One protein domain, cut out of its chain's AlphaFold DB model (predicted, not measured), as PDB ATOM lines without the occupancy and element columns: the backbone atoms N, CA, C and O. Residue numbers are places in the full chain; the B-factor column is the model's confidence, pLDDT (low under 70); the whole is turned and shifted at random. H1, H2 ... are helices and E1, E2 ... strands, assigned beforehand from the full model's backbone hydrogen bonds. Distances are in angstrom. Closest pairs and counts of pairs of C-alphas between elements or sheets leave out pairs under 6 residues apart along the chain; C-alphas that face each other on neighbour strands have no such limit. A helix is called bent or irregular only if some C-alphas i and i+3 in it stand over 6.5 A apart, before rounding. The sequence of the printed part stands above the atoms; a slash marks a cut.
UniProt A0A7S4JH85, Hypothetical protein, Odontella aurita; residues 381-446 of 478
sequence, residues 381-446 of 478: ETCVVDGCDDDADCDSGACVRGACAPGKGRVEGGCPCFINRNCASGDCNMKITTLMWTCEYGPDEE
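What this domain is: This is residues 381 to 446 of the 478 residues of the protein "Hypothetical protein" of Odontella aurita (UniProt A0A7S4JH85). This domain has little regular structure: a chain of irregular loops, residues 381 to 427, with a small two-stranded hairpin, E1 and E2, and the short helix H1 at the other end of the longest span. Of 66 printed residues, 12 are in named elements, in the order E1, E2, H1, class mixed; the sheet E1 - E2 is antiparallel. The whole is compact, with a radius of gyration of the C-alphas of 11.0 A, and spans 30 by 25 by 20 A.

Where its parts are: Residues 381 to 427 hold no named element; residues 399 to 400 pair briefly with 403 to 404, antiparallel. E1, residues 428 to 431, begins at C-alpha 428 (18.729, -44.991, -30.659) and is 9.6 A long. E2, residues 436 to 439, is 9.8 A long. H1, residues 443 to 446, is 5.6 A long and ends at C-alpha 446 (29.184, -51.584, -22.197).

How they stand to each other: E1 and E2 form a hairpin, antiparallel at 138 degrees; N 429 and O 438 are within hydrogen-bond range at 2.9 A. E1 and H1 are apart. H1 is too short for an O i to N i+4 pair, and its one O i to N i+3 pair is not within range.

The domain as a whole: The C-alphas of Asp 395 and Thr 433, the two farthest apart, are 32.2 A apart. The printed part has no cut, and both links are tight. Confidence is under 70 at residues 381 to 387, 402, 432 to 436 and 443 to 446.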
ATOM      1  N   GLU A 381      15.227 -58.997 -22.392       46.56
ATOM      2  CA  GLU A 381      14.704 -58.977 -21.020       46.56
ATOM      3  C   GLU A 381      14.776 -57.565 -20.423       46.56
ATOM      4  O   GLU A 381      14.075 -57.241 -19.473       46.56
ATOM      5  N   THR A 382      15.572 -56.696 -21.036       50.59
ATOM      6  CA  THR A 382      15.678 -55.276 -20.733       50.59
ATOM      7  C   THR A 382      14.531 -54.421 -21.310       50.59
ATOM      8  O   THR A 382      14.485 -53.217 -21.054       50.59
ATOM      9  N   CYS A 383      13.596 -54.988 -22.092       57.00
ATOM     10  CA  CYS A 383      12.784 -54.188 -23.024       57.00
ATOM     11  C   CYS A 383      11.271 -54.367 -22.971       57.00
ATOM     12  O   CYS A 383      10.575 -53.537 -23.554       57.00
ATOM     13  N   VAL A 384      10.756 -55.414 -22.327       56.94
ATOM     14  CA  VAL A 384       9.319 -55.716 -22.347       56.94
ATOM     15  C   VAL A 384       8.887 -56.202 -20.972       56.94
ATOM     16  O   VAL A 384       9.354 -57.244 -20.518       56.94
ATOM     17  N   VAL A 385       8.011 -55.439 -20.314       55.88
ATOM     18  CA  VAL A 385       7.256 -55.933 -19.149       55.88
ATOM     19  C   VAL A 385       5.965 -56.604 -19.626       55.88
ATOM     20  O   VAL A 385       5.684 -57.707 -19.181       55.88
ATOM     21  N   ASP A 386       5.281 -56.002 -20.611       65.12
ATOM     22  CA  ASP A 386       4.046 -56.486 -21.247       65.12
ATOM     23  C   ASP A 386       3.971 -56.016 -22.721       65.12
ATOM     24  O   ASP A 386       4.680 -55.082 -23.115       65.12
ATOM     25  N   GLY A 387       3.138 -56.658 -23.549       68.19
ATOM     26  CA  GLY A 387       2.807 -56.185 -24.904       68.19
ATOM     27  C   GLY A 387       1.805 -55.022 -24.885       68.19
ATOM     28  O   GLY A 387       1.063 -54.871 -23.920       68.19
ATOM     29  N   CYS A 388       1.777 -54.201 -25.937       75.56
ATOM     30  CA  CYS A 388       0.854 -53.062 -26.064       75.56
ATOM     31  C   CYS A 388       0.505 -52.762 -27.520       75.56
ATOM     32  O   CYS A 388       1.310 -53.034 -28.412       75.56
ATOM     33  N   ASP A 389      -0.644 -52.137 -27.747       73.81
ATOM     34  CA  ASP A 389      -1.021 -51.546 -29.030       73.81
ATOM     35  C   ASP A 389      -0.802 -50.025 -29.017       73.81
ATOM     36  O   ASP A 389      -0.374 -49.447 -30.023       73.81
ATOM     37  N   ASP A 390      -1.021 -49.371 -27.871       79.75
ATOM     38  CA  ASP A 390      -0.745 -47.951 -27.672       79.75
ATOM     39  C   ASP A 390      -0.182 -47.602 -26.279       79.75
ATOM     40  O   ASP A 390      -0.028 -48.438 -25.390       79.75
ATOM     41  N   ASP A 391       0.197 -46.331 -26.099       82.94
ATOM     42  CA  ASP A 391       0.804 -45.823 -24.863       82.94
ATOM     43  C   ASP A 391      -0.086 -46.009 -23.618       82.94
ATOM     44  O   ASP A 391       0.437 -46.018 -22.503       82.94
ATOM     45  N   ALA A 392      -1.410 -46.122 -23.780       86.50
ATOM     46  CA  ALA A 392      -2.356 -46.269 -22.679       86.50
ATOM     47  C   ALA A 392      -2.429 -47.705 -22.142       86.50
ATOM     48  O   ALA A 392      -2.842 -47.886 -20.996       86.50
ATOM     49  N   ASP A 393      -1.980 -48.691 -22.921       79.56
ATOM     50  CA  ASP A 393      -1.873 -50.089 -22.485       79.56
ATOM     51  C   ASP A 393      -0.728 -50.301 -21.483       79.56
ATOM     52  O   ASP A 393      -0.642 -51.335 -20.824       79.56
ATOM     53  N   CYS A 394       0.158 -49.311 -21.349       80.19
ATOM     54  CA  CYS A 394       1.352 -49.398 -20.529       80.19
ATOM     55  C   CYS A 394       1.247 -48.543 -19.268       80.19
ATOM     56  O   CYS A 394       1.081 -47.327 -19.346       80.19
ATOM     57  N   ASP A 395       1.517 -49.138 -18.103       81.06
ATOM     58  CA  ASP A 395       1.627 -48.410 -16.825       81.06
ATOM     59  C   ASP A 395       2.679 -47.284 -16.865       81.06
ATOM     60  O   ASP A 395       2.598 -46.292 -16.134       81.06
ATOM     61  N   SER A 396       3.682 -47.419 -17.736       82.19
ATOM     62  CA  SER A 396       4.710 -46.404 -17.981       82.19
ATOM     63  C   SER A 396       4.254 -45.246 -18.872       82.19
ATOM     64  O   SER A 396       4.962 -44.238 -18.965       82.19
ATOM     65  N   GLY A 397       3.102 -45.385 -19.532       86.00
ATOM     66  CA  GLY A 397       2.569 -44.447 -20.512       86.00
ATOM     67  C   GLY A 397       3.327 -44.433 -21.840       86.00
ATOM     68  O   GLY A 397       3.303 -43.407 -22.519       86.00
ATOM     69  N   ALA A 398       4.078 -45.491 -22.175       83.25
ATOM     70  CA  ALA A 398       4.790 -45.574 -23.446       83.25
ATOM     71  C   ALA A 398       4.846 -46.998 -24.009       83.25
ATOM     72  O   ALA A 398       5.473 -47.891 -23.427       83.25
ATOM     73  N   CYS A 399       4.289 -47.146 -25.205       80.56
ATOM     74  CA  CYS A 399       4.360 -48.329 -26.036       80.56
ATOM     75  C   CYS A 399       5.404 -48.130 -27.134       80.56
ATOM     76  O   CYS A 399       5.282 -47.277 -28.019       80.56
ATOM     77  N   VAL A 400       6.480 -48.913 -27.091       76.88
ATOM     78  CA  VAL A 400       7.585 -48.806 -28.047       76.88
ATOM     79  C   VAL A 400       7.630 -50.071 -28.887       76.88
ATOM     80  O   VAL A 400       8.048 -51.124 -28.424       76.88
ATOM     81  N   ARG A 401       7.191 -49.947 -30.147       71.81
ATOM     82  CA  ARG A 401       7.078 -51.061 -31.107       71.81
ATOM     83  C   ARG A 401       6.233 -52.228 -30.582       71.81
ATOM     84  O   ARG A 401       6.508 -53.368 -30.904       71.81
ATOM     85  N   GLY A 402       5.188 -51.954 -29.814       69.31
ATOM     86  CA  GLY A 402       4.295 -52.996 -29.311       69.31
ATOM     87  C   GLY A 402       4.775 -53.692 -28.035       69.31
ATOM     88  O   GLY A 402       4.311 -54.784 -27.718       69.31
ATOM     89  N   ALA A 403       5.722 -53.071 -27.328       72.12
ATOM     90  CA  ALA A 403       6.168 -53.464 -26.001       72.12
ATOM     91  C   ALA A 403       6.114 -52.279 -25.029       72.12
ATOM     92  O   ALA A 403       6.547 -51.168 -25.361       72.12
ATOM     93  N   CYS A 404       5.625 -52.521 -23.815       77.25
ATOM     94  CA  CYS A 404       5.592 -51.519 -22.766       77.25
ATOM     95  C   CYS A 404       6.988 -51.225 -22.241       77.25
ATOM     96  O   CYS A 404       7.681 -52.101 -21.716       77.25
ATOM     97  N   ALA A 405       7.384 -49.957 -22.347       78.38
ATOM     98  CA  ALA A 405       8.661 -49.508 -21.825       78.38
ATOM     99  C   ALA A 405       8.662 -49.571 -20.288       78.38
ATOM    100  O   ALA A 405       7.671 -49.182 -19.669       78.38
ATOM    101  N   PRO A 406       9.753 -49.986 -19.631       72.69
ATOM    102  CA  PRO A 406       9.833 -49.939 -18.177       72.69
ATOM    103  C   PRO A 406       9.893 -48.490 -17.647       72.69
ATOM    104  O   PRO A 406      10.386 -47.560 -18.292       72.69
ATOM    105  N   GLY A 407       9.410 -48.276 -16.418       71.06
ATOM    106  CA  GLY A 407       9.599 -47.023 -15.678       71.06
ATOM    107  C   GLY A 407       9.034 -45.766 -16.363       71.06
ATOM    108  O   GLY A 407       7.836 -45.650 -16.576       71.06
ATOM    109  N   LYS A 408       9.891 -44.770 -16.652       73.62
ATOM    110  CA  LYS A 408       9.526 -43.422 -17.165       73.62
ATOM    111  C   LYS A 408       9.202 -43.387 -18.672       73.62
ATOM    112  O   LYS A 408       9.498 -42.387 -19.332       73.62
ATOM    113  N   GLY A 409       8.699 -44.484 -19.229       74.38
ATOM    114  CA  GLY A 409       8.407 -44.601 -20.657       74.38
ATOM    115  C   GLY A 409       9.656 -44.619 -21.551       74.38
ATOM    116  O   GLY A 409       9.643 -44.072 -22.655       74.38
ATOM    117  N   ARG A 410      10.768 -45.186 -21.058       82.56
ATOM    118  CA  ARG A 410      12.014 -45.359 -21.822       82.56
ATOM    119  C   ARG A 410      12.527 -46.782 -21.673       82.56
ATOM    120  O   ARG A 410      12.508 -47.318 -20.573       82.56
ATOM    121  N   VAL A 411      13.018 -47.355 -22.761       78.75
ATOM    122  CA  VAL A 411      13.566 -48.711 -22.805       78.75
ATOM    123  C   VAL A 411      15.086 -48.696 -22.596       78.75
ATOM    124  O   VAL A 411      15.757 -47.702 -22.897       78.75
ATOM    125  N   GLU A 412      15.626 -49.764 -22.015       80.81
ATOM    126  CA  GLU A 412      17.048 -49.890 -21.675       80.81
ATOM    127  C   GLU A 412      17.927 -50.199 -22.905       80.81
ATOM    128  O   GLU A 412      17.460 -50.236 -24.046       80.81
ATOM    129  N   GLY A 413      19.236 -50.362 -22.695       78.25
ATOM    130  CA  GLY A 413      20.158 -50.744 -23.761       78.25
ATOM    131  C   GLY A 413      19.753 -52.068 -24.416       78.25
ATOM    132  O   GLY A 413      19.322 -53.010 -23.749       78.25
ATOM    133  N   GLY A 414      19.886 -52.143 -25.740       72.50
ATOM    134  CA  GLY A 414      19.497 -53.308 -26.538       72.50
ATOM    135  C   GLY A 414      18.073 -53.312 -27.043       72.50
ATOM    136  O   GLY A 414      17.758 -54.099 -27.931       72.50
ATOM    137  N   CYS A 415      17.231 -52.438 -26.504       76.56
ATOM    138  CA  CYS A 415      15.815 -52.453 -26.795       76.56
ATOM    139  C   CYS A 415      15.469 -51.783 -28.110       76.56
ATOM    140  O   CYS A 415      16.093 -50.778 -28.449       76.56
ATOM    141  N   PRO A 416      14.450 -52.271 -28.835       75.81
ATOM    142  CA  PRO A 416      13.962 -51.589 -30.018       75.81
ATOM    143  C   PRO A 416      13.517 -50.163 -29.688       75.81
ATOM    144  O   PRO A 416      12.879 -49.910 -28.669       75.81
ATOM    145  N   CYS A 417      13.827 -49.224 -30.570       82.62
ATOM    146  CA  CYS A 417      13.472 -47.822 -30.405       82.62
ATOM    147  C   CYS A 417      13.067 -47.206 -31.741       82.62
ATOM    148  O   CYS A 417      13.344 -47.747 -32.810       82.62
ATOM    149  N   PHE A 418      12.362 -46.076 -31.687       80.12
ATOM    150  CA  PHE A 418      12.026 -45.308 -32.887       80.12
ATOM    151  C   PHE A 418      12.919 -44.078 -33.020       80.12
ATOM    152  O   PHE A 418      13.334 -43.697 -34.109       80.12
ATOM    153  N   ILE A 419      13.212 -43.456 -31.884       84.56
ATOM    154  CA  ILE A 419      14.027 -42.257 -31.771       84.56
ATOM    155  C   ILE A 419      14.748 -42.263 -30.429       84.56
ATOM    156  O   ILE A 419      14.306 -42.880 -29.462       84.56
ATOM    157  N   ASN A 420      15.822 -41.489 -30.356       88.56
ATOM    158  CA  ASN A 420      16.665 -41.291 -29.179       88.56
ATOM    159  C   ASN A 420      15.896 -41.101 -27.860       88.56
ATOM    160  O   ASN A 420      16.301 -41.621 -26.824       88.56
ATOM    161  N   ARG A 421      14.740 -40.420 -27.879       86.75
ATOM    162  CA  ARG A 421      13.938 -40.191 -26.661       86.75
ATOM    163  C   ARG A 421      13.311 -41.458 -26.070       86.75
ATOM    164  O   ARG A 421      12.947 -41.426 -24.900       86.75
ATOM    165  N   ASN A 422      13.146 -42.516 -26.866       85.38
ATOM    166  CA  ASN A 422      12.646 -43.804 -26.387       85.38
ATOM    167  C   ASN A 422      13.699 -44.528 -25.540       85.38
ATOM    168  O   ASN A 422      13.334 -45.406 -24.772       85.38
ATOM    169  N   CYS A 423      14.975 -44.155 -25.649       85.81
ATOM    170  CA  CYS A 423      16.075 -44.841 -24.989       85.81
ATOM    171  C   CYS A 423      16.430 -44.199 -23.653       85.81
ATOM    172  O   CYS A 423      16.554 -42.976 -23.547       85.81
ATOM    173  N   ALA A 424      16.663 -45.025 -22.632       84.94
ATOM    174  CA  ALA A 424      17.200 -44.574 -21.353       84.94
ATOM    175  C   ALA A 424      18.585 -43.925 -21.527       84.94
ATOM    176  O   ALA A 424      18.846 -42.887 -20.914       84.94
ATOM    177  N   SER A 425      19.412 -44.473 -22.426       86.50
ATOM    178  CA  SER A 425      20.704 -43.911 -22.845       86.50
ATOM    179  C   SER A 425      20.578 -42.588 -23.602       86.50
ATOM    180  O   SER A 425      21.508 -41.791 -23.601       86.50
ATOM    181  N   GLY A 426      19.415 -42.320 -24.202       90.00
ATOM    182  CA  GLY A 426      19.207 -41.177 -25.083       90.00
ATOM    183  C   GLY A 426      19.709 -41.392 -26.510       90.00
ATOM    184  O   GLY A 426      19.607 -40.459 -27.300       90.00
ATOM    185  N   ASP A 427      20.186 -42.591 -26.852       90.25
ATOM    186  CA  ASP A 427      20.728 -42.908 -28.172       90.25
ATOM    187  C   ASP A 427      20.065 -44.153 -28.749       90.25
ATOM    188  O   ASP A 427      20.114 -45.237 -28.172       90.25
ATOM    189  N   CYS A 428      19.415 -43.966 -29.895       87.81
ATOM    190  CA  CYS A 428      18.729 -44.991 -30.659       87.81
ATOM    191  C   CYS A 428      19.481 -45.159 -31.974       87.81
ATOM    192  O   CYS A 428      19.416 -44.272 -32.825       87.81
ATOM    193  N   ASN A 429      20.193 -46.272 -32.143       88.19
ATOM    194  CA  ASN A 429      21.066 -46.487 -33.293       88.19
ATOM    195  C   ASN A 429      20.652 -47.716 -34.093       88.19
ATOM    196  O   ASN A 429      20.268 -48.750 -33.548       88.19
ATOM    197  N   MET A 430      20.743 -47.595 -35.415       78.56
ATOM    198  CA  MET A 430      20.467 -48.694 -36.330       78.56
ATOM    199  C   MET A 430      21.618 -49.704 -36.297       78.56
ATOM    200  O   MET A 430      22.750 -49.384 -36.666       78.56
ATOM    201  N   LYS A 431      21.336 -50.942 -35.897       75.06
ATOM    202  CA  LYS A 431      22.259 -52.060 -36.071       75.06
ATOM    203  C   LYS A 431      22.269 -52.458 -37.538       75.06
ATOM    204  O   LYS A 431      21.291 -52.984 -38.047       75.06
ATOM    205  N   ILE A 432      23.392 -52.236 -38.217       64.62
ATOM    206  CA  ILE A 432      23.544 -52.514 -39.657       64.62
ATOM    207  C   ILE A 432      23.265 -53.988 -39.994       64.62
ATOM    208  O   ILE A 432      22.789 -54.284 -41.082       64.62
ATOM    209  N   THR A 433      23.542 -54.908 -39.068       51.12
ATOM    210  CA  THR A 433      23.355 -56.351 -39.271       51.12
ATOM    211  C   THR A 433      21.893 -56.784 -39.295       51.12
ATOM    212  O   THR A 433      21.583 -57.748 -39.978       51.12
ATOM    213  N   THR A 434      21.016 -56.086 -38.573       54.31
ATOM    214  CA  THR A 434      19.585 -56.420 -38.454       54.31
ATOM    215  C   THR A 434      18.678 -55.331 -39.034       54.31
ATOM    216  O   THR A 434      17.468 -55.467 -39.088       54.31
ATOM    217  N   LEU A 435      19.245 -54.193 -39.453       64.06
ATOM    218  CA  LEU A 435      18.516 -52.980 -39.853       64.06
ATOM    219  C   LEU A 435      17.525 -52.469 -38.784       64.06
ATOM    220  O   LEU A 435      16.655 -51.643 -39.062       64.06
ATOM    221  N   MET A 436      17.686 -52.901 -37.529       63.50
ATOM    222  CA  MET A 436      16.843 -52.483 -36.415       63.50
ATOM    223  C   MET A 436      17.445 -51.300 -35.675       63.50
ATOM    224  O   MET A 436      18.629 -51.279 -35.354       63.50
ATOM    225  N   TRP A 437      16.595 -50.344 -35.319       78.44
ATOM    226  CA  TRP A 437      16.936 -49.291 -34.374       78.44
ATOM    227  C   TRP A 437      16.858 -49.845 -32.953       78.44
ATOM    228  O   TRP A 437      15.782 -50.239 -32.504       78.44
ATOM    229  N   THR A 438      17.995 -49.881 -32.263       82.62
ATOM    230  CA  THR A 438      18.094 -50.326 -30.870       82.62
ATOM    231  C   THR A 438      18.754 -49.267 -30.006       82.62
ATOM    232  O   THR A 438      19.660 -48.568 -30.462       82.62
ATOM    233  N   CYS A 439      18.331 -49.160 -28.753       84.81
ATOM    234  CA  CYS A 439      18.961 -48.281 -27.791       84.81
ATOM    235  C   CYS A 439      20.389 -48.731 -27.513       84.81
ATOM    236  O   CYS A 439      20.632 -49.915 -27.263       84.81
ATOM    237  N   GLU A 440      21.338 -47.802 -27.536       86.06
ATOM    238  CA  GLU A 440      22.692 -48.124 -27.101       86.06
ATOM    239  C   GLU A 440      22.711 -48.417 -25.605       86.06
ATOM    240  O   GLU A 440      21.968 -47.815 -24.824       86.06
ATOM    241  N   TYR A 441      23.574 -49.354 -25.217       77.56
ATOM    242  CA  TYR A 441      23.893 -49.576 -23.814       77.56
ATOM    243  C   TYR A 441      24.507 -48.302 -23.247       77.56
ATOM    244  O   TYR A 441      25.354 -47.677 -23.881       77.56
ATOM    245  N   GLY A 442      24.073 -47.907 -22.051       74.44
ATOM    246  CA  GLY A 442      24.721 -46.804 -21.352       74.44
ATOM    247  C   GLY A 442      26.202 -47.122 -21.083       74.44
ATOM    248  O   GLY A 442      26.584 -48.297 -21.049       74.44
ATOM    249  N   PRO A 443      27.038 -46.101 -20.821       66.56
ATOM    250  CA  PRO A 443      28.480 -46.271 -20.602       66.56
ATOM    251  C   PRO A 443      28.828 -47.267 -19.476       66.56
ATOM    252  O   PRO A 443      29.906 -47.857 -19.486       66.56
ATOM    253  N   ASP A 444      27.907 -47.501 -18.537       57.53
ATOM    254  CA  ASP A 444      28.090 -48.439 -17.424       57.53
ATOM    255  C   ASP A 444      27.783 -49.911 -17.790       57.53
ATOM    256  O   ASP A 444      28.290 -50.829 -17.143       57.53
ATOM    257  N   GLU A 445      26.997 -50.173 -18.843       56.22
ATOM    258  CA  GLU A 445      26.646 -51.531 -19.298       56.22
ATOM    259  C   GLU A 445      27.593 -52.077 -20.372       56.22
ATOM    260  O   GLU A 445      27.803 -53.290 -20.460       56.22
ATOM    261  N   GLU A 446      28.222 -51.201 -21.157       51.94
ATOM    262  CA  GLU A 446      29.184 -51.584 -22.197       51.94
ATOM    263  C   GLU A 446      30.389 -52.352 -21.606       51.94
ATOM    264  O   GLU A 446      30.886 -53.317 -22.197       51.94
TER     265      GLU A 446